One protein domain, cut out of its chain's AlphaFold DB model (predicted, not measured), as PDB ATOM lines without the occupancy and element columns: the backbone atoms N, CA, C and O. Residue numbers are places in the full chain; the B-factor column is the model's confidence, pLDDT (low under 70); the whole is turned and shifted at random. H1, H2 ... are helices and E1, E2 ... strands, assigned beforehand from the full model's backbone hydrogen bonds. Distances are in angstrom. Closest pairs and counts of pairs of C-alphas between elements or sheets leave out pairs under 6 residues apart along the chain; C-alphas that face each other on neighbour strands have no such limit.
ATOM      1  N   VAL A   5     -36.480  14.001 -77.634       92.31
ATOM      2  CA  VAL A   5     -35.159  13.606 -77.130       92.31
ATOM      3  C   VAL A   5     -34.092  14.414 -77.856       92.31
ATOM      4  O   VAL A   5     -34.141  14.548 -79.080       92.31
ATOM      5  N   THR A   6     -33.111  14.926 -77.118       94.81
ATOM      6  CA  THR A   6     -31.871  15.479 -77.679       94.81
ATOM      7  C   THR A   6     -30.741  14.472 -77.562       94.81
ATOM      8  O   THR A   6     -30.704  13.696 -76.614       94.81
ATOM      9  N   ILE A   7     -29.800  14.515 -78.503       95.56
ATOM     10  CA  ILE A   7     -28.534  13.780 -78.436       95.56
ATOM     11  C   ILE A   7     -27.376  14.773 -78.399       95.56
ATOM     12  O   ILE A   7     -27.450  15.834 -79.022       95.56
ATOM     13  N   SER A   8     -26.294  14.428 -77.705       95.75
ATOM     14  CA  SER A   8     -25.069  15.236 -77.702       95.75
ATOM     15  C   SER A   8     -24.107  14.862 -78.832       95.75
ATOM     16  O   SER A   8     -23.186  15.618 -79.134       95.75
ATOM     17  N   GLY A   9     -24.330  13.718 -79.483       97.06
ATOM     18  CA  GLY A   9     -23.567  13.296 -80.651       97.06
ATOM     19  C   GLY A   9     -23.815  11.841 -81.026       97.06
ATOM     20  O   GLY A   9     -24.850  11.254 -80.704       97.06
ATOM     21  N   TYR A  10     -22.823  11.252 -81.687       96.69
ATOM     22  CA  TYR A  10     -22.801   9.845 -82.066       96.69
ATOM     23  C   TYR A  10     -21.402   9.249 -81.878       96.69
ATOM     24  O   TYR A  10     -20.406   9.968 -81.794       96.69
ATOM     25  N   SER A  11     -21.329   7.923 -81.822       96.81
ATOM     26  CA  SER A  11     -20.081   7.165 -81.798       96.81
ATOM     27  C   SER A  11     -20.101   6.124 -82.910       96.81
ATOM     28  O   SER A  11     -21.059   5.363 -83.038       96.81
ATOM     29  N   SER A  12     -19.050   6.122 -83.729       97.50
ATOM     30  CA  SER A  12     -18.843   5.115 -84.765       97.50
ATOM     31  C   SER A  12     -18.161   3.886 -84.176       97.50
ATOM     32  O   SER A  12     -17.179   4.010 -83.445       97.50
ATOM     33  N   LEU A  13     -18.663   2.713 -84.543       97.62
ATOM     34  CA  LEU A  13     -18.024   1.438 -84.259       97.62
ATOM     35  C   LEU A  13     -16.835   1.225 -85.201       97.62
ATOM     36  O   LEU A  13     -16.815   1.734 -86.328       97.62
ATOM     37  N   GLN A  14     -15.857   0.436 -84.769       97.31
ATOM     38  CA  GLN A  14     -14.784  -0.016 -85.644       97.31
ATOM     39  C   GLN A  14     -15.362  -0.782 -86.836       97.31
ATOM     40  O   GLN A  14     -16.133  -1.734 -86.684       97.31
ATOM     41  N   ARG A  15     -14.927  -0.390 -88.036       95.69
ATOM     42  CA  ARG A  15     -15.325  -1.061 -89.270       95.69
ATOM     43  C   ARG A  15     -14.901  -2.528 -89.283       95.69
ATOM     44  O   ARG A  15     -13.813  -2.875 -88.817       95.69
ATOM     45  N   ASN A  16     -15.730  -3.369 -89.891       95.38
ATOM     46  CA  ASN A  16     -15.526  -4.810 -90.059       95.38
ATOM     47  C   ASN A  16     -15.325  -5.581 -88.743       95.38
ATOM     48  O   ASN A  16     -14.600  -6.578 -88.709       95.38
ATOM     49  N   ASN A  17     -15.962  -5.140 -87.653       95.25
ATOM     50  CA  ASN A  17     -15.785  -5.736 -86.331       95.25
ATOM     51  C   ASN A  17     -17.073  -6.390 -85.802       95.25
ATOM     52  O   ASN A  17     -17.930  -5.752 -85.191       95.25
ATOM     53  N   TYR A  18     -17.163  -7.711 -85.984       95.38
ATOM     54  CA  TYR A  18     -18.259  -8.549 -85.484       95.38
ATOM     55  C   TYR A  18     -18.518  -8.377 -83.978       95.38
ATOM     56  O   TYR A  18     -19.654  -8.176 -83.545       95.38
ATOM     57  N   THR A  19     -17.458  -8.472 -83.169       95.50
ATOM     58  CA  THR A  19     -17.555  -8.451 -81.704       95.50
ATOM     59  C   THR A  19     -18.010  -7.087 -81.205       95.50
ATOM     60  O   THR A  19     -18.754  -6.996 -80.229       95.50
ATOM     61  N   GLU A  20     -17.571  -6.022 -81.864       96.75
ATOM     62  CA  GLU A  20     -17.965  -4.665 -81.513       96.75
ATOM     63  C   GLU A  20     -19.426  -4.386 -81.846       96.75
ATOM     64  O   GLU A  20     -20.144  -3.912 -80.967       96.75
ATOM     65  N   LEU A  21     -19.900  -4.786 -83.033       98.06
ATOM     66  CA  LEU A  21     -21.324  -4.704 -83.369       98.06
ATOM     67  C   LEU A  21     -22.175  -5.488 -82.365       98.06
ATOM     68  O   LEU A  21     -23.148  -4.962 -81.831       98.06
ATOM     69  N   MET A  22     -21.781  -6.725 -82.048       97.62
ATOM     70  CA  MET A  22     -22.502  -7.557 -81.081       97.62
ATOM     71  C   MET A  22     -22.576  -6.893 -79.700       97.62
ATOM     72  O   MET A  22     -23.640  -6.855 -79.081       97.62
ATOM     73  N   ASN A  23     -21.458  -6.340 -79.225       97.75
ATOM     74  CA  ASN A  23     -21.396  -5.627 -77.952       97.75
ATOM     75  C   ASN A  23     -22.231  -4.343 -77.960       97.75
ATOM     76  O   ASN A  23     -22.889  -4.062 -76.959       97.75
ATOM     77  N   ALA A  24     -22.200  -3.574 -79.048       98.06
ATOM     78  CA  ALA A  24     -22.967  -2.342 -79.183       98.06
ATOM     79  C   ALA A  24     -24.469  -2.633 -79.128       98.06
ATOM     80  O   ALA A  24     -25.160  -2.059 -78.289       98.06
ATOM     81  N   VAL A  25     -24.944  -3.616 -79.899       98.12
ATOM     82  CA  VAL A  25     -26.348  -4.051 -79.870       98.12
ATOM     83  C   VAL A  25     -26.772  -4.470 -78.459       98.12
ATOM     84  O   VAL A  25     -27.822  -4.063 -77.971       98.12
ATOM     85  N   ALA A  26     -25.934  -5.245 -77.765       97.62
ATOM     86  CA  ALA A  26     -26.258  -5.766 -76.438       97.62
ATOM     87  C   ALA A  26     -26.235  -4.712 -75.317       97.62
ATOM     88  O   ALA A  26     -26.947  -4.864 -74.325       97.62
ATOM     89  N   LYS A  27     -25.374  -3.690 -75.421       97.00
ATOM     90  CA  LYS A  27     -25.091  -2.752 -74.319       97.00
ATOM     91  C   LYS A  27     -25.636  -1.348 -74.549       97.00
ATOM     92  O   LYS A  27     -25.981  -0.684 -73.578       97.00
ATOM     93  N   ALA A  28     -25.670  -0.895 -75.798       95.81
ATOM     94  CA  ALA A  28     -26.151   0.429 -76.182       95.81
ATOM     95  C   ALA A  28     -27.566   0.384 -76.783       95.81
ATOM     96  O   ALA A  28     -28.283   1.379 -76.708       95.81
ATOM     97  N   GLY A  29     -27.985  -0.763 -77.327       96.00
ATOM     98  CA  GLY A  29     -29.275  -0.925 -77.996       96.00
ATOM     99  C   GLY A  29     -29.146  -0.831 -79.521       96.00
ATOM    100  O   GLY A  29     -28.110  -1.219 -80.058       96.00
ATOM    101  N   PRO A  30     -30.185  -0.360 -80.236       97.69
ATOM    102  CA  PRO A  30     -30.196  -0.354 -81.696       97.69
ATOM    103  C   PRO A  30     -28.999   0.374 -82.326       97.69
ATOM    104  O   PRO A  30     -28.648   1.479 -81.911       97.69
ATOM    105  N   VAL A  31     -28.404  -0.230 -83.357       98.69
ATOM    106  CA  VAL A  31     -27.229   0.295 -84.074       98.69
ATOM    107  C   VAL A  31     -27.611   0.597 -85.518       98.69
ATOM    108  O   VAL A  31     -28.080  -0.294 -86.223       98.69
ATOM    109  N   ALA A  32     -27.396   1.834 -85.969       98.25
ATOM    110  CA  ALA A  32     -27.525   2.176 -87.384       98.25
ATOM    111  C   ALA A  32     -26.313   1.630 -88.143       98.25
ATOM    112  O   ALA A  32     -25.184   1.845 -87.705       98.25
ATOM    113  N   ILE A  33     -26.536   0.923 -89.245       98.19
ATOM    114  CA  ILE A  33     -25.487   0.272 -90.037       98.19
ATOM    115  C   ILE A  33     -25.718   0.492 -91.529       98.19
ATOM    116  O   ILE A  33     -26.858   0.703 -91.959       98.19
ATOM    117  N   SER A  34     -24.655   0.337 -92.309       97.69
ATOM    118  CA  SER A  34     -24.731   0.278 -93.766       97.69
ATOM    119  C   SER A  34     -24.610  -1.159 -94.255       97.69
ATOM    120  O   SER A  34     -23.898  -1.976 -93.667       97.69
ATOM    121  N   VAL A  35     -25.347  -1.484 -95.314       97.62
ATOM    122  CA  VAL A  35     -25.482  -2.848 -95.838       97.62
ATOM    123  C   VAL A  35     -25.482  -2.876 -97.362       97.62
ATOM    124  O   VAL A  35     -25.890  -1.923 -98.024       97.62
ATOM    125  N   ALA A  36     -25.088  -4.024 -97.908       96.88
ATOM    126  CA  ALA A  36     -25.281  -4.370 -99.310       96.88
ATOM    127  C   ALA A  36     -26.637  -5.067 -99.493       96.88
ATOM    128  O   ALA A  36     -26.793  -6.243 -99.141       96.88
ATOM    129  N   CYS A  37     -27.644  -4.349-100.007       95.56
ATOM    130  CA  CYS A  37     -29.031  -4.836-100.043       95.56
ATOM    131  C   CYS A  37     -29.572  -5.145-101.448       95.56
ATOM    132  O   CYS A  37     -30.764  -5.424-101.601       95.56
ATOM    133  N   SER A  38     -28.733  -5.131-102.486       94.31
ATOM    134  CA  SER A  38     -29.150  -5.342-103.886       94.31
ATOM    135  C   SER A  38     -29.971  -6.626-104.090       94.31
ATOM    136  O   SER A  38     -30.900  -6.672-104.899       94.31
ATOM    137  N   ASN A  39     -29.705  -7.656-103.285       93.56
ATOM    138  CA  ASN A  39     -30.351  -8.965-103.368       93.56
ATOM    139  C   ASN A  39     -31.556  -9.143-102.414       93.56
ATOM    140  O   ASN A  39     -32.066 -10.255-102.263       93.56
ATOM    141  N   TRP A  40     -32.023  -8.080-101.750       95.81
ATOM    142  CA  TRP A  40     -33.060  -8.156-100.707       95.81
ATOM    143  C   TRP A  40     -34.497  -8.023-101.224       95.81
ATOM    144  O   TRP A  40     -35.443  -8.357-100.512       95.81
ATOM    145  N   HIS A  41     -34.687  -7.559-102.460       93.94
ATOM    146  CA  HIS A  41     -35.996  -7.194-103.020       93.94
ATOM    147  C   HIS A  41     -37.084  -8.271-102.863       93.94
ATOM    148  O   HIS A  41     -38.244  -7.941-102.628       93.94
ATOM    149  N   LEU A  42     -36.713  -9.550-102.974       94.69
ATOM    150  CA  LEU A  42     -37.632 -10.693-102.906       94.69
ATOM    151  C   LEU A  42     -37.643 -11.397-101.541       94.69
ATOM    152  O   LEU A  42     -38.221 -12.477-101.416       94.69
ATOM    153  N   TYR A  43     -36.982 -10.838-100.525       97.31
ATOM    154  CA  TYR A  43     -37.001 -11.416 -99.189       97.31
ATOM    155  C   TYR A  43     -38.418 -11.372 -98.598       97.31
ATOM    156  O   TYR A  43     -39.038 -10.314 -98.513       97.31
ATOM    157  N   GLY A  44     -38.912 -12.540 -98.184       96.38
ATOM    158  CA  GLY A  44     -40.223 -12.696 -97.546       96.38
ATOM    159  C   GLY A  44     -40.188 -13.398 -96.188       96.38
ATOM    160  O   GLY A  44     -41.238 -13.540 -95.575       96.38
ATOM    161  N   GLY A  45     -39.021 -13.863 -95.728       97.00
ATOM    162  CA  GLY A  45     -38.874 -14.523 -94.429       97.00
ATOM    163  C   GLY A  45     -37.735 -15.539 -94.352       97.00
ATOM    164  O   GLY A  45     -37.135 -15.920 -95.362       97.00
ATOM    165  N   GLY A  46     -37.452 -15.982 -93.128       97.81
ATOM    166  CA  GLY A  46     -36.362 -16.901 -92.799       97.81
ATOM    167  C   GLY A  46     -35.036 -16.184 -92.538       97.81
ATOM    168  O   GLY A  46     -34.925 -14.967 -92.678       97.81
ATOM    169  N   VAL A  47     -34.005 -16.946 -92.170       98.25
ATOM    170  CA  VAL A  47     -32.646 -16.403 -92.052       98.25
ATOM    171  C   VAL A  47     -32.043 -16.267 -93.453       98.25
ATOM    172  O   VAL A  47     -31.813 -17.246 -94.162       98.25
ATOM    173  N   TYR A  48     -31.824 -15.025 -93.868       97.19
ATOM    174  CA  TYR A  48     -31.253 -14.658 -95.150       97.19
ATOM    175  C   TYR A  48     -29.770 -15.017 -95.211       97.19
ATOM    176  O   TYR A  48     -28.966 -14.565 -94.393       97.19
ATOM    177  N   VAL A  49     -29.405 -15.783 -96.234       92.50
ATOM    178  CA  VAL A  49     -28.023 -16.116 -96.571       92.50
ATOM    179  C   VAL A  49     -27.741 -15.558 -97.956       92.50
ATOM    180  O   VAL A  49     -28.477 -15.852 -98.899       92.50
ATOM    181  N   GLU A  50     -26.658 -14.792 -98.079       89.62
ATOM    182  CA  GLU A  50     -26.184 -14.337 -99.383       89.62
ATOM    183  C   GLU A  50     -25.726 -15.542-100.214       89.62
ATOM    184  O   GLU A  50     -24.839 -16.297 -99.796       89.62
ATOM    185  N   LYS A  51     -26.375 -15.745-101.364       85.12
ATOM    186  CA  LYS A  51     -26.207 -16.946-102.195       85.12
ATOM    187  C   LYS A  51     -25.041 -16.808-103.161       85.12
ATOM    188  O   LYS A  51     -24.353 -17.795-103.407       85.12
ATOM    189  N   ASP A  52     -24.829 -15.609-103.695       86.94
ATOM    190  CA  ASP A  52     -23.777 -15.340-104.673       86.94
ATOM    191  C   ASP A  52     -22.761 -14.346-104.113       86.94
ATOM    192  O   ASP A  52     -22.755 -13.161-104.424       86.94
ATOM    193  N   ARG A  53     -21.862 -14.850-103.269       85.50
ATOM    194  CA  ARG A  53     -20.773 -14.052-102.687       85.50
ATOM    195  C   ARG A  53     -19.667 -13.704-103.691       85.50
ATOM    196  O   ARG A  53     -18.747 -12.976-103.330       85.50
ATOM    197  N   ALA A  54     -19.722 -14.217-104.921       85.81
ATOM    198  CA  ALA A  54     -18.796 -13.826-105.982       85.81
ATOM    199  C   ALA A  54     -19.295 -12.592-106.751       85.81
ATOM    200  O   ALA A  54     -18.485 -11.880-107.345       85.81
ATOM    201  N   ALA A  55     -20.603 -12.320-106.728       87.44
ATOM    202  CA  ALA A  55     -21.167 -11.129-107.343       87.44
ATOM    203  C   ALA A  55     -20.715  -9.859-106.612       87.44
ATOM    204  O   ALA A  55     -20.824  -9.756-105.391       87.44
ATOM    205  N   ALA A  56     -20.276  -8.852-107.373       86.12
ATOM    206  CA  ALA A  56     -19.921  -7.542-106.823       86.12
ATOM    207  C   ALA A  56     -21.106  -6.884-106.090       86.12
ATOM    208  O   ALA A  56     -20.925  -6.263-105.049       86.12
ATOM    209  N   SER A  57     -22.334  -7.106-106.573       88.19
ATOM    210  CA  SER A  57     -23.565  -6.583-105.965       88.19
ATOM    211  C   SER A  57     -23.837  -7.099-104.550       88.19
ATOM    212  O   SER A  57     -24.646  -6.511-103.840       88.19
ATOM    213  N   SER A  58     -23.193  -8.193-104.142       91.19
ATOM    214  CA  SER A  58     -23.287  -8.746-102.785       91.19
ATOM    215  C   SER A  58     -22.410  -7.997-101.774       91.19
ATOM    216  O   SER A  58     -22.521  -8.230-100.569       91.19
ATOM    217  N   TRP A  59     -21.539  -7.112-102.265       94.75
ATOM    218  CA  TRP A  59     -20.583  -6.333-101.478       94.75
ATOM    219  C   TRP A  59     -20.727  -4.821-101.670       94.75
ATOM    220  O   TRP A  59     -20.146  -4.073-100.897       94.75
ATOM    221  N   ASP A  60     -21.503  -4.383-102.660       96.12
ATOM    222  CA  ASP A  60     -21.843  -2.979-102.901       96.12
ATOM    223  C   ASP A  60     -22.722  -2.429-101.769       96.12
ATOM    224  O   ASP A  60     -23.907  -2.766-101.675       96.12
ATOM    225  N   VAL A  61     -22.132  -1.634-100.872       97.25
ATOM    226  CA  VAL A  61     -22.846  -1.027 -99.746       97.25
ATOM    227  C   VAL A  61     -23.636   0.163-100.265       97.25
ATOM    228  O   VAL A  61     -23.066   1.170-100.666       97.25
ATOM    229  N   ASN A  62     -24.962   0.060-100.214       96.50
ATOM    230  CA  ASN A  62     -25.850   1.016-100.876       96.50
ATOM    231  C   ASN A  62     -27.116   1.359-100.079       96.50
ATOM    232  O   ASN A  62     -28.017   2.028-100.589       96.50
ATOM    233  N   HIS A  63     -27.218   0.901 -98.827       97.19
ATOM    234  CA  HIS A  63     -28.404   1.137 -98.005       97.19
ATOM    235  C   HIS A  63     -28.094   1.230 -96.512       97.19
ATOM    236  O   HIS A  63     -27.133   0.636 -96.027       97.19
ATOM    237  N   LEU A  64     -28.945   1.956 -95.781       96.69
ATOM    238  CA  LEU A  64     -28.833   2.214 -94.343       96.69
ATOM    239  C   LEU A  64     -30.025   1.610 -93.595       96.69
ATOM    240  O   LEU A  64     -31.187   1.877 -93.919       96.69
ATOM    241  N   VAL A  65     -29.736   0.818 -92.566       98.19
ATOM    242  CA  VAL A  65     -30.724   0.067 -91.773       98.19
ATOM    243  C   VAL A  65     -30.338   0.049 -90.293       98.19
ATOM    244  O   VAL A  65     -29.324   0.621 -89.897       98.19
ATOM    245  N   VAL A  66     -31.155  -0.583 -89.446       98.62
ATOM    246  CA  VAL A  66     -30.907  -0.642 -87.999       98.62
ATOM    247  C   VAL A  66     -30.852  -2.086 -87.521       98.62
ATOM    248  O   VAL A  66     -31.815  -2.829 -87.688       98.62
ATOM    249  N   VAL A  67     -29.756  -2.486 -86.879       98.69
ATOM    250  CA  VAL A  67     -29.687  -3.747 -86.128       98.69
ATOM    251  C   VAL A  67     -30.317  -3.523 -84.761       98.69
ATOM    252  O   VAL A  67     -29.837  -2.698 -83.989       98.69
ATOM    253  N   GLU A  68     -31.369  -4.271 -84.441       98.00
ATOM    254  CA  GLU A  68     -32.078  -4.161 -83.154       98.00
ATOM    255  C   GLU A  68     -31.799  -5.342 -82.221       98.00
ATOM    256  O   GLU A  68     -32.100  -5.288 -81.031       98.00
ATOM    257  N   GLY A  69     -31.200  -6.413 -82.740       98.31
ATOM    258  CA  GLY A  69     -30.901  -7.592 -81.945       98.31
ATOM    259  C   GLY A  69     -30.172  -8.675 -82.723       98.31
ATOM    260  O   GLY A  69     -29.811  -8.523 -83.889       98.31
ATOM    261  N   TYR A  70     -29.976  -9.806 -82.062       98.25
ATOM    262  CA  TYR A  70     -29.466 -11.032 -82.657       98.25
ATOM    263  C   TYR A  70     -30.023 -12.234 -81.904       98.25
ATOM    264  O   TYR A  70     -30.405 -12.137 -80.738       98.25
ATOM    265  N   GLY A  71     -30.042 -13.389 -82.556       97.62
ATOM    266  CA  GLY A  71     -30.594 -14.597 -81.963       97.62
ATOM    267  C   GLY A  71     -30.156 -15.861 -82.677       97.62
ATOM    268  O   GLY A  71     -29.169 -15.866 -83.423       97.62
ATOM    269  N   THR A  72     -30.914 -16.918 -82.408       98.06
ATOM    270  CA  THR A  72     -30.841 -18.210 -83.081       98.06
ATOM    271  C   THR A  72     -32.261 -18.618 -83.436       98.06
ATOM    272  O   THR A  72     -33.133 -18.661 -82.563       98.06
ATOM    273  N   ASP A  73     -32.495 -18.880 -84.716       97.31
ATOM    274  CA  ASP A  73     -33.765 -19.391 -85.210       97.31
ATOM    275  C   ASP A  73     -34.031 -20.769 -84.587       97.31
ATOM    276  O   ASP A  73     -33.168 -21.646 -84.614       97.31
ATOM    277  N   GLN A  74     -35.195 -20.938 -83.959       96.19
ATOM    278  CA  GLN A  74     -35.487 -22.129 -83.154       96.19
ATOM    279  C   GLN A  74     -35.780 -23.372 -84.004       96.19
ATOM    280  O   GLN A  74     -35.619 -24.487 -83.516       96.19
ATOM    281  N   GLU A  75     -36.193 -23.195 -85.259       95.44
ATOM    282  CA  GLU A  75     -36.551 -24.301 -86.152       95.44
ATOM    283  C   GLU A  75     -35.323 -24.853 -86.880       95.44
ATOM    284  O   GLU A  75     -35.147 -26.064 -87.010       95.44
ATOM    285  N   THR A  76     -34.448 -23.960 -87.335       96.50
ATOM    286  CA  THR A  76     -33.277 -24.280 -88.161       96.50
ATOM    287  C   THR A  76     -31.968 -24.297 -87.374       96.50
ATOM    288  O   THR A  76     -30.964 -24.813 -87.864       96.50
ATOM    289  N   GLY A  77     -31.941 -23.708 -86.176       96.75
ATOM    290  CA  GLY A  77     -30.725 -23.508 -85.386       96.75
ATOM    291  C   GLY A  77     -29.785 -22.434 -85.947       96.75
ATOM    292  O   GLY A  77     -28.653 -22.313 -85.474       96.75
ATOM    293  N   GLN A  78     -30.210 -21.660 -86.953       95.81
ATOM    294  CA  GLN A  78     -29.345 -20.685 -87.618       95.81
ATOM    295  C   GLN A  78     -29.204 -19.393 -86.795       95.81
ATOM    296  O   GLN A  78     -30.213 -18.792 -86.412       95.81
ATOM    297  N   PRO A  79     -27.973 -18.929 -86.509       97.19
ATOM    298  CA  PRO A  79     -27.754 -17.645 -85.854       97.19
ATOM    299  C   PRO A  79     -28.093 -16.486 -86.797       97.19
ATOM    300  O   PRO A  79     -27.712 -16.498 -87.965       97.19
ATOM    301  N   PHE A  80     -28.741 -15.444 -86.280       98.25
ATOM    302  CA  PHE A  80     -29.116 -14.278 -87.084       98.25
ATOM    303  C   PHE A  80     -28.871 -12.942 -86.379       98.25
ATOM    304  O   PHE A  80     -28.786 -12.885 -85.148       98.25
ATOM    305  N   TRP A  81     -28.778 -11.881 -87.180       98.56
ATOM    306  CA  TRP A  81     -29.000 -10.483 -86.810       98.56
ATOM    307  C   TRP A  81     -30.441 -10.107 -87.126       98.56
ATOM    308  O   TRP A  81     -30.923 -10.441 -88.205       98.56
ATOM    309  N   LEU A  82     -31.123  -9.428 -86.208       98.69
ATOM    310  CA  LEU A  82     -32.445  -8.858 -86.445       98.69
ATOM    311  C   LEU A  82     -32.270  -7.424 -86.937       98.69
ATOM    312  O   LEU A  82     -31.801  -6.565 -86.186       98.69
ATOM    313  N   VAL A  83     -32.641  -7.179 -88.190       98.75
ATOM    314  CA  VAL A  83     -32.423  -5.899 -88.863       98.75
ATOM    315  C   VAL A  83     -33.761  -5.299 -89.267       98.75
ATOM    316  O   VAL A  83     -34.528  -5.921 -90.001       98.75
ATOM    317  N   ARG A  84     -34.033  -4.081 -88.799       98.62
ATOM    318  CA  ARG A  84     -35.189  -3.287 -89.209       98.62
ATOM    319  C   ARG A  84     -34.874  -2.541 -90.499       98.62
ATOM    320  O   ARG A  84     -33.899  -1.791 -90.561       98.62
ATOM    321  N   ASN A  85     -35.728  -2.721 -91.501       98.12
ATOM    322  CA  ASN A  85     -35.650  -2.033 -92.785       98.12
ATOM    323  C   ASN A  85     -36.694  -0.898 -92.870       98.12
ATOM    324  O   ASN A  85     -37.527  -0.713 -91.981       98.12
ATOM    325  N   SER A  86     -36.648  -0.120 -93.951       96.94
ATOM    326  CA  SER A  86     -37.490   1.056 -94.203       96.94
ATOM    327  C   SER A  86     -38.428   0.899 -95.413       96.94
ATOM    328  O   SER A  86     -39.020   1.872 -95.874       96.94
ATOM    329  N   TRP A  87     -38.620  -0.324 -95.920       97.19
ATOM    330  CA  TRP A  87     -39.384  -0.614 -97.147       97.19
ATOM    331  C   TRP A  87     -40.822  -1.094 -96.901       97.19
ATOM    332  O   TRP A  87     -41.289  -2.015 -97.564       97.19
ATOM    333  N   SER A  88     -41.548  -0.437 -95.992       97.00
ATOM    334  CA  SER A  88     -42.895  -0.822 -95.528       97.00
ATOM    335  C   SER A  88     -42.923  -2.057 -94.611       97.00
ATOM    336  O   SER A  88     -42.179  -3.010 -94.831       97.00
ATOM    337  N   PRO A  89     -43.852  -2.111 -93.636       96.25
ATOM    338  CA  PRO A  89     -44.081  -3.310 -92.827       96.25
ATOM    339  C   PRO A  89     -44.510  -4.544 -93.634       96.25
ATOM    340  O   PRO A  89     -44.484  -5.650 -93.124       96.25
ATOM    341  N   ARG A  90     -44.950  -4.385 -94.890       97.06
ATOM    342  CA  ARG A  90     -45.347  -5.528 -95.738       97.06
ATOM    343  C   ARG A  90     -44.168  -6.271 -96.362       97.06
ATOM    344  O   ARG A  90     -44.380  -7.312 -96.976       97.06
ATOM    345  N   TRP A  91     -42.972  -5.698 -96.299       98.31
ATOM    346  CA  TRP A  91     -41.765  -6.320 -96.817       98.31
ATOM    347  C   TRP A  91     -41.112  -7.182 -95.732       98.31
ATOM    348  O   TRP A  91     -41.078  -6.783 -94.569       98.31
ATOM    349  N   GLY A  92     -40.571  -8.339 -96.115       98.25
ATOM    350  CA  GLY A  92     -39.907  -9.246 -95.185       98.25
ATOM    351  C   GLY A  92     -40.814  -9.719 -94.047       98.25
ATOM    352  O   GLY A  92     -41.977 -10.061 -94.259       98.25
ATOM    353  N   GLU A  93     -40.261  -9.744 -92.842       98.25
ATOM    354  CA  GLU A  93     -40.934 -10.174 -91.616       98.25
ATOM    355  C   GLU A  93     -41.425  -8.932 -90.864       98.25
ATOM    356  O   GLU A  93     -40.716  -8.390 -90.022       98.25
ATOM    357  N   ASP A  94     -42.599  -8.414 -91.227       98.06
ATOM    358  CA  ASP A  94     -43.167  -7.182 -90.654       98.06
ATOM    359  C   ASP A  94     -42.245  -5.945 -90.781       98.06
ATOM    360  O   ASP A  94     -42.181  -5.083 -89.901       98.06
ATOM    361  N   GLY A  95     -41.511  -5.837 -91.894       98.25
ATOM    362  CA  GLY A  95     -40.523  -4.780 -92.146       98.25
ATOM    363  C   GLY A  95     -39.099  -5.133 -91.708       98.25
ATOM    364  O   GLY A  95     -38.197  -4.300 -91.836       98.25
ATOM    365  N   TYR A  96     -38.875  -6.352 -91.214       98.69
ATOM    366  CA  TYR A  96     -37.572  -6.838 -90.773       98.69
ATOM    367  C   TYR A  96     -36.976  -7.870 -91.723       98.69
ATOM    368  O   TYR A  96     -37.666  -8.500 -92.523       98.69
ATOM    369  N   ILE A  97     -35.667  -8.058 -91.588       98.69
ATOM    370  CA  ILE A  97     -34.912  -9.163 -92.164       98.69
ATOM    371  C   ILE A  97     -34.013  -9.779 -91.102       98.69
ATOM    372  O   ILE A  97     -33.387  -9.082 -90.298       98.69
ATOM    373  N   ARG A  98     -33.928 -11.109 -91.114       98.62
ATOM    374  CA  ARG A  98     -32.964 -11.851 -90.304       98.62
ATOM    375  C   ARG A  98     -31.749 -12.188 -91.148       98.62
ATOM    376  O   ARG A  98     -31.820 -13.092 -91.966       98.62
ATOM    377  N   LEU A  99     -30.636 -11.483 -90.973       97.94
ATOM    378  CA  LEU A  99     -29.400 -11.774 -91.713       97.94
ATOM    379  C   LEU A  99     -28.613 -12.875 -91.017       97.94
ATOM    380  O   LEU A  99     -28.425 -12.818 -89.802       97.94
ATOM    381  N   MET A 100     -28.103 -13.844 -91.772       96.25
ATOM    382  CA  MET A 100     -27.251 -14.897 -91.229       96.25
ATOM    383  C   MET A 100     -26.035 -14.296 -90.521       96.25
ATOM    384  O   MET A 100     -25.250 -13.549 -91.115       96.25
ATOM    385  N   ARG A 101     -25.877 -14.642 -89.243       95.19
ATOM    386  CA  ARG A 101     -24.815 -14.131 -88.380       95.19
ATOM    387  C   ARG A 101     -23.676 -15.133 -88.296       95.19
ATOM    388  O   ARG A 101     -23.761 -16.128 -87.576       95.19
ATOM    389  N   HIS A 102     -22.585 -14.841 -88.989       89.06
ATOM    390  CA  HIS A 102     -21.370 -15.643 -88.927       89.06
ATOM    391  C   HIS A 102     -20.371 -15.051 -87.940       89.06
ATOM    392  O   HIS A 102     -20.035 -13.871 -88.009       89.06
ATOM    393  N   ASP A 103     -19.890 -15.895 -87.030       88.19
ATOM    394  CA  ASP A 103     -18.744 -15.582 -86.187       88.19
ATOM    395  C   ASP A 103     -17.466 -15.816 -87.013       88.19
ATOM    396  O   ASP A 103     -17.185 -16.971 -87.362       88.19
ATOM    397  N   PRO A 104     -16.689 -14.767 -87.340       84.19
ATOM    398  CA  PRO A 104     -15.505 -14.900 -88.186       84.19
ATOM    399  C   PRO A 104     -14.428 -15.800 -87.562       84.19
ATOM    400  O   PRO A 104     -13.622 -16.374 -88.289       84.19
ATOM    401  N   THR A 105     -14.434 -16.010 -86.237       81.81
ATOM    402  CA  THR A 105     -13.502 -16.942 -85.571       81.81
ATOM    403  C   THR A 105     -13.808 -18.412 -85.859       81.81
ATOM    404  O   THR A 105     -12.963 -19.279 -85.639       81.81
ATOM    405  N   LYS A 106     -15.013 -18.703 -86.363       81.56
ATOM    406  CA  LYS A 106     -15.481 -20.050 -86.717       81.56
ATOM    407  C   LYS A 106     -15.475 -20.294 -88.225       81.56
ATOM    408  O   LYS A 106     -15.835 -21.388 -88.660       81.56
ATOM    409  N   ALA A 107     -15.103 -19.292 -89.018       72.75
ATOM    410  CA  ALA A 107     -15.038 -19.423 -90.461       72.75
ATOM    411  C   ALA A 107     -13.823 -20.283 -90.869       72.75
ATOM    412  O   ALA A 107     -12.752 -20.151 -90.275       72.75
ATOM    413  N   PRO A 108     -13.938 -21.128 -91.915       68.81
ATOM    414  CA  PRO A 108     -12.805 -21.896 -92.443       68.81
ATOM    415  C   PRO A 108     -11.660 -21.004 -92.943       68.81
ATOM    416  O   PRO A 108     -10.515 -21.443 -93.019       68.81
ATOM    417  N   HIS A 109     -11.984 -19.760 -93.304       62.75
ATOM    418  CA  HIS A 109     -11.047 -18.741 -93.747       62.75
ATOM    419  C   HIS A 109     -11.380 -17.413 -93.044       62.75
ATOM    420  O   HIS A 109     -12.555 -17.037 -93.038       62.75
ATOM    421  N   PRO A 110     -10.394 -16.679 -92.492       59.94
ATOM    422  CA  PRO A 110     -10.631 -15.435 -91.748       59.94
ATOM    423  C   PRO A 110     -11.288 -14.330 -92.593       59.94
ATOM    424  O   PRO A 110     -12.023 -13.510 -92.057       59.94
ATOM    425  N   ASP A 111     -11.087 -14.355 -93.914       66.19
ATOM    426  CA  ASP A 111     -11.763 -13.465 -94.875       66.19
ATOM    427  C   ASP A 111     -12.954 -14.119 -95.595       66.19
ATOM    428  O   ASP A 111     -13.506 -13.537 -96.522       66.19
ATOM    429  N   GLY A 112     -13.354 -15.335 -95.213       70.50
ATOM    430  CA  GLY A 112     -14.399 -16.096 -95.916       70.50
ATOM    431  C   GLY A 112     -15.793 -15.459 -95.869       70.50
ATOM    432  O   GLY A 112     -16.687 -15.889 -96.593       70.50
ATOM    433  N   ASP A 113     -15.972 -14.436 -95.033       84.69
ATOM    434  CA  ASP A 113     -17.205 -13.659 -94.898       84.69
ATOM    435  C   ASP A 113     -16.998 -12.182 -95.279       84.69
ATOM    436  O   ASP A 113     -17.759 -11.326 -94.843       84.69
ATOM    437  N   CYS A 114     -15.963 -11.869 -96.066       91.88
ATOM    438  CA  CYS A 114     -15.663 -10.513 -96.524       91.88
ATOM    439  C   CYS A 114     -15.543 -10.431 -98.051       91.88
ATOM    440  O   CYS A 114     -15.183 -11.403 -98.716       91.88
ATOM    441  N   GLY A 115     -15.772  -9.234 -98.579       92.56
ATOM    442  CA  GLY A 115     -15.542  -8.871 -99.970       92.56
ATOM    443  C   GLY A 115     -15.040  -7.439-100.100       92.56
ATOM    444  O   GLY A 115     -14.623  -6.818 -99.117       92.56
ATOM    445  N   ILE A 116     -15.043  -6.943-101.334       94.94
ATOM    446  CA  ILE A 116     -14.589  -5.595-101.670       94.94
ATOM    447  C   ILE A 116     -15.760  -4.828-102.265       94.94
ATOM    448  O   ILE A 116     -16.291  -5.223-103.303       94.94
ATOM    449  N   ASP A 117     -16.111  -3.726-101.620       96.12
ATOM    450  CA  ASP A 117     -16.966  -2.700-102.187       96.12
ATOM    451  C   ASP A 117     -16.120  -1.830-103.124       96.12
ATOM    452  O   ASP A 117     -15.207  -1.117-102.697       96.12
ATOM    453  N   THR A 118     -16.376  -1.940-104.424       95.69
ATOM    454  CA  THR A 118     -15.684  -1.158-105.458       95.69
ATOM    455  C   THR A 118     -16.369   0.171-105.761       95.69
ATOM    456  O   THR A 118     -15.811   0.977-106.506       95.69
ATOM    457  N   THR A 119     -17.556   0.392-105.199       95.00
ATOM    458  CA  THR A 119     -18.414   1.558-105.405       95.00
ATOM    459  C   THR A 119     -18.874   2.202-104.086       95.00
ATOM    460  O   THR A 119     -20.040   2.571-103.989       95.00
ATOM    461  N   PRO A 120     -17.995   2.513-103.100       94.44
ATOM    462  CA  PRO A 120     -18.454   3.046-101.805       94.44
ATOM    463  C   PRO A 120     -19.223   4.373-101.872       94.44
ATOM    464  O   PRO A 120     -19.839   4.779-100.890       94.44
ATOM    465  N   GLY A 121     -19.168   5.073-103.010       94.06
ATOM    466  CA  GLY A 121     -19.954   6.278-103.266       94.06
ATOM    467  C   GLY A 121     -21.461   6.039-103.411       94.06
ATOM    468  O   GLY A 121     -22.216   7.004-103.323       94.06
ATOM    469  N   ASP A 122     -21.892   4.790-103.608       92.94
ATOM    470  CA  ASP A 122     -23.310   4.411-103.650       92.94
ATOM    471  C   ASP A 122     -23.924   4.326-102.238       92.94
ATOM    472  O   ASP A 122     -25.148   4.365-102.089       92.94
ATOM    473  N   GLY A 123     -23.086   4.286-101.194       90.31
ATOM    474  CA  GLY A 123     -23.494   4.246 -99.790       90.31
ATOM    475  C   GLY A 123     -22.735   5.240 -98.915       90.31
ATOM    476  O   GLY A 123     -23.138   6.394 -98.775       90.31
ATOM    477  N   ASP A 124     -21.664   4.777 -98.265       85.75
ATOM    478  CA  ASP A 124     -21.056   5.471 -97.117       85.75
ATOM    479  C   ASP A 124     -20.025   6.555 -97.469       85.75
ATOM    480  O   ASP A 124     -19.662   7.356 -96.602       85.75
ATOM    481  N   ALA A 125     -19.501   6.585 -98.695       91.94
ATOM    482  CA  ALA A 125     -18.402   7.474 -99.059       91.94
ATOM    483  C   ALA A 125     -18.860   8.709 -99.846       91.94
ATOM    484  O   ALA A 125     -19.736   8.660-100.705       91.94
ATOM    485  N   CYS A 126     -18.194   9.841 -99.608       92.12
ATOM    486  CA  CYS A 126     -18.421  11.049-100.391       92.12
ATOM    487  C   CYS A 126     -17.932  10.874-101.838       92.12
ATOM    488  O   CYS A 126     -16.822  10.401-102.083       92.12
ATOM    489  N   THR A 127     -18.725  11.358-102.794       94.19
ATOM    490  CA  THR A 127     -18.353  11.455-104.220       94.19
ATOM    491  C   THR A 127     -17.828  12.837-104.607       94.19
ATOM    492  O   THR A 127     -17.417  13.050-105.746       94.19
ATOM    493  N   LYS A 128     -17.812  13.785-103.664       95.38
ATOM    494  CA  LYS A 128     -17.240  15.125-103.829       95.38
ATOM    495  C   LYS A 128     -16.371  15.490-102.635       95.38
ATOM    496  O   LYS A 128     -16.678  15.087-101.515       95.38
ATOM    497  N   ASP A 129     -15.305  16.245-102.876       93.44
ATOM    498  CA  ASP A 129     -14.510  16.852-101.808       93.44
ATOM    499  C   ASP A 129     -15.178  18.119-101.235       93.44
ATOM    500  O   ASP A 129     -16.206  18.584-101.735       93.44
ATOM    501  N   ASP A 130     -14.567  18.711-100.205       94.00
ATOM    502  CA  ASP A 130     -15.072  19.915 -99.523       94.00
ATOM    503  C   ASP A 130     -15.159  21.156-100.433       94.00
ATOM    504  O   ASP A 130     -15.783  22.156-100.079       94.00
ATOM    505  N   THR A 131     -14.543  21.110-101.618       95.88
ATOM    506  CA  THR A 131     -14.620  22.173-102.633       95.88
ATOM    507  C   THR A 131     -15.720  21.924-103.667       95.88
ATOM    508  O   THR A 131     -15.955  22.762-104.538       95.88
ATOM    509  N   GLY A 132     -16.415  20.786-103.572       93.50
ATOM    510  CA  GLY A 132     -17.444  20.351-104.512       93.50
ATOM    511  C   GLY A 132     -16.893  19.684-105.772       93.50
ATOM    512  O   GLY A 132     -17.660  19.466-106.713       93.50
ATOM    513  N   LYS A 133     -15.594  19.366-105.814       96.12
ATOM    514  CA  LYS A 133     -14.970  18.654-106.932       96.12
ATOM    515  C   LYS A 133     -15.257  17.161-106.820       96.12
ATOM    516  O   LYS A 133     -15.117  16.589-105.743       96.12
ATOM    517  N   ASP A 134     -15.599  16.535-107.944       96.75
ATOM    518  CA  ASP A 134     -15.841  15.094-108.000       96.75
ATOM    519  C   ASP A 134     -14.582  14.295-107.622       96.75
ATOM    520  O   ASP A 134     -13.472  14.564-108.103       96.75
ATOM    521  N   ILE A 135     -14.776  13.290-106.771       95.75
ATOM    522  CA  ILE A 135     -13.768  12.327-106.330       95.75
ATOM    523  C   ILE A 135     -14.304  10.905-106.492       95.75
ATOM    524  O   ILE A 135     -15.506  10.663-106.437       95.75
ATOM    525  N   VAL A 136     -13.390   9.954-106.673       93.94
ATOM    526  CA  VAL A 136     -13.713   8.526-106.649       93.94
ATOM    527  C   VAL A 136     -13.207   7.974-105.320       93.94
ATOM    528  O   VAL A 136     -11.987   7.977-105.110       93.94
ATOM    529  N   PRO A 137     -14.097   7.548-104.407       93.88
ATOM    530  CA  PRO A 137     -13.664   6.950-103.157       93.88
ATOM    531  C   PRO A 137     -12.914   5.636-103.431       93.88
ATOM    532  O   PRO A 137     -13.238   4.927-104.388       93.88
ATOM    533  N   PRO A 138     -11.877   5.311-102.638       94.75
ATOM    534  CA  PRO A 138     -11.143   4.063-102.801       94.75
ATOM    535  C   PRO A 138     -12.044   2.871-102.480       94.75
ATOM    536  O   PRO A 138     -12.936   2.986-101.651       94.75
ATOM    537  N   ALA A 139     -11.769   1.720-103.095       95.56
ATOM    538  CA  ALA A 139     -12.467   0.486-102.762       95.56
ATOM    539  C   ALA A 139     -12.244   0.103-101.289       95.56
ATOM    540  O   ALA A 139     -11.134   0.240-100.763       95.56
ATOM    541  N   GLU A 140     -13.283  -0.409-100.642       95.00
ATOM    542  CA  GLU A 140     -13.303  -0.690 -99.208       95.00
ATOM    543  C   GLU A 140     -13.532  -2.180 -98.956       95.00
ATOM    544  O   GLU A 140     -14.295  -2.852 -99.648       95.00
ATOM    545  N   LYS A 141     -12.868  -2.723 -97.935       94.94
ATOM    546  CA  LYS A 141     -13.175  -4.075 -97.461       94.94
ATOM    547  C   LYS A 141     -14.467  -4.021 -96.657       94.94
ATOM    548  O   LYS A 141     -14.566  -3.223 -95.724       94.94
ATOM    549  N   VAL A 142     -15.392  -4.923 -96.954       95.38
ATOM    550  CA  VAL A 142     -16.676  -5.048 -96.258       95.38
ATOM    551  C   VAL A 142     -16.876  -6.488 -95.799       95.38
ATOM    552  O   VAL A 142     -16.499  -7.425 -96.502       95.38
ATOM    553  N   CYS A 143     -17.419  -6.688 -94.602       94.31
ATOM    554  CA  CYS A 143     -17.511  -8.007 -93.976       94.31
ATOM    555  C   CYS A 143     -18.896  -8.279 -93.393       94.31
ATOM    556  O   CYS A 143     -19.619  -7.363 -93.000       94.31
ATOM    557  N   GLY A 144     -19.232  -9.559 -93.270       93.50
ATOM    558  CA  GLY A 144     -20.539 -10.021 -92.829       93.50
ATOM    559  C   GLY A 144     -21.489 -10.274 -93.995       93.50
ATOM    560  O   GLY A 144     -21.321  -9.749 -95.096       93.50
ATOM    561  N   THR A 145     -22.537 -11.060 -93.742       94.00
ATOM    562  CA  THR A 145     -23.676 -11.182 -94.665       94.00
ATOM    563  C   THR A 145     -24.219  -9.790 -94.985       94.00
ATOM    564  O   THR A 145     -24.562  -9.047 -94.065       94.00
ATOM    565  N   SER A 146     -24.285  -9.435 -96.272       95.31
ATOM    566  CA  SER A 146     -24.706  -8.101 -96.726       95.31
ATOM    567  C   SER A 146     -23.901  -6.960 -96.093       95.31
ATOM    568  O   SER A 146     -24.459  -5.911 -95.792       95.31
ATOM    569  N   ALA A 147     -22.601  -7.173 -95.857       95.88
ATOM    570  CA  ALA A 147     -21.696  -6.189 -95.264       95.88
ATOM    571  C   ALA A 147     -22.096  -5.708 -93.853       95.88
ATOM    572  O   ALA A 147     -21.646  -4.658 -93.413       95.88
ATOM    573  N   VAL A 148     -22.896  -6.480 -93.105       96.62
ATOM    574  CA  VAL A 148     -23.455  -6.077 -91.796       96.62
ATOM    575  C   VAL A 148     -22.404  -5.660 -90.747       96.62
ATOM    576  O   VAL A 148     -22.743  -4.968 -89.794       96.62
ATOM    577  N   TYR A 149     -21.131  -6.046 -90.893       95.62
ATOM    578  CA  TYR A 149     -20.045  -5.627 -89.991       95.62
ATOM    579  C   TYR A 149     -19.308  -4.375 -90.459       95.62
ATOM    580  O   TYR A 149     -18.433  -3.906 -89.734       95.62
ATOM    581  N   TYR A 150     -19.597  -3.866 -91.657       96.12
ATOM    582  CA  TYR A 150     -18.809  -2.831 -92.314       96.12
ATOM    583  C   TYR A 150     -18.787  -1.525 -91.532       96.12
ATOM    584  O   TYR A 150     -17.704  -1.053 -91.197       96.12
ATOM    585  N   SER A 151     -19.947  -0.962 -91.215       95.88
ATOM    586  CA  SER A 151     -20.061   0.301 -90.495       95.88
ATOM    587  C   SER A 151     -21.196   0.229 -89.481       95.88
ATOM    588  O   SER A 151     -22.181  -0.484 -89.662       95.88
ATOM    589  N   GLY A 152     -21.032   0.943 -88.369       97.19
ATOM    590  CA  GLY A 152     -22.040   1.020 -87.325       97.19
ATOM    591  C   GLY A 152     -21.929   2.324 -86.557       97.19
ATOM    592  O   GLY A 152     -20.824   2.805 -86.310       97.19
ATOM    593  N   VAL A 153     -23.065   2.904 -86.186       97.62
ATOM    594  CA  VAL A 153     -23.143   4.154 -85.430       97.62
ATOM    595  C   VAL A 153     -24.214   4.037 -84.352       97.62
ATOM    596  O   VAL A 153     -25.320   3.550 -84.598       97.62
ATOM    597  N   ILE A 154     -23.884   4.519 -83.155       97.56
ATOM    598  CA  ILE A 154     -24.813   4.643 -82.029       97.56
ATOM    599  C   ILE A 154     -24.945   6.111 -81.601       97.56
ATOM    600  O   ILE A 154     -23.946   6.837 -81.606       97.56
ATOM    601  N   PRO A 155     -26.146   6.580 -81.220       96.12
ATOM    602  CA  PRO A 155     -26.307   7.897 -80.613       96.12
ATOM    603  C   PRO A 155     -25.700   7.922 -79.205       96.12
ATOM    604  O   PRO A 155     -25.683   6.908 -78.504       96.12
ATOM    605  N   VAL A 156     -25.234   9.091 -78.761       95.38
ATOM    606  CA  VAL A 156     -24.726   9.295 -77.396       95.38
ATOM    607  C   VAL A 156     -25.357  10.519 -76.735       95.38
ATOM    608  O   VAL A 156     -25.778  11.463 -77.406       95.38
ATOM    609  N   GLY A 157     -25.434  10.481 -75.400       94.25
ATOM    610  CA  GLY A 157     -25.987  11.564 -74.581       94.25
ATOM    611  C   GLY A 157     -27.458  11.857 -74.868       94.25
ATOM    612  O   GLY A 157     -27.827  13.017 -75.010       94.25
ATOM    613  N   GLY A 158     -28.266  10.804 -75.015       91.81
ATOM    614  CA  GLY A 158     -29.712  10.924 -75.162       91.81
ATOM    615  C   GLY A 158     -30.359  11.439 -73.877       91.81
ATOM    616  O   GLY A 158     -30.258  10.781 -72.843       91.81
ATOM    617  N   GLU A 159     -31.046  12.575 -73.950       93.12
ATOM    618  CA  GLU A 159     -31.770  13.182 -72.827       93.12
ATOM    619  C   GLU A 159     -33.193  13.563 -73.249       93.12
ATOM    620  O   GLU A 159     -33.412  14.058 -74.356       93.12
ATOM    621  N   LEU A 160     -34.170  13.315 -72.369       92.06
ATOM    622  CA  LEU A 160     -35.549  13.756 -72.579       92.06
ATOM    623  C   LEU A 160     -35.630  15.269 -72.395       92.06
ATOM    624  O   LEU A 160     -35.213  15.803 -71.367       92.06
ATOM    625  N   VAL A 161     -36.208  15.944 -73.382       87.25
ATOM    626  CA  VAL A 161     -36.551  17.357 -73.274       87.25
ATOM    627  C   VAL A 161     -37.824  17.451 -72.439       87.25
ATOM    628  O   VAL A 161     -38.867  16.925 -72.836       87.25
ATOM    629  N   HIS A 162     -37.702  18.068 -71.267       70.88
ATOM    630  CA  HIS A 162     -38.816  18.395 -70.379       70.88
ATOM    631  C   HIS A 162     -39.444  19.741 -70.733       70.88
ATOM    632  O   HIS A 162     -38.687  20.663 -71.118       70.88
TER     633      HIS A 162
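Overview. This is residues 5 to 162 of the 162 residues of the protein "Hypothetical protein" of Grammatophora oceanica (UniProt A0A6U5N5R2). This domain has little regular structure: a strongly twisted antiparallel sheet, E1 - E8 - E2 - E3 - E4 - E5, with H1 packed on one face, a separate hairpin of E6 and E7, and long stretches with no named element at residues 36 to 62, 101 to 113 and 118 to 139. The printed part has 158 residues, with one named helix and nine named strands in the order E1 H1 E2 E3 E4 E5 E6 E7 E8 E9 along the chain; the named elements hold only 57 of these residues, 47 of them in strands, and the class is mostly strand; the whole is compact, with a radius of gyration of the C-alphas of 16.2 A and spans of 52 by 47 by 34 A.

Arrangement. Look at E2, residues 31 to 35, and E3, 63 to 72, a hairpin with N 33 and O 65 within hydrogen-bond range at 2.9 A. H1, residues 18 to 27, with every O i to N i+4 pair within range, is on this sheet; its Val 25 and Gly 69 of E3 have C-alphas 6.1 A apart.

Along the chain. Find E1, residues 9 to 12, from C-alpha 9 at (-23.567, 13.296, -80.651). E3 spans 24.6 A and bends by 68 degrees at residue 68.

Size, cuts and confidence. The printed part has no cut. The link E2 to E3 is long. Residues 108 to 111 are under pLDDT 70.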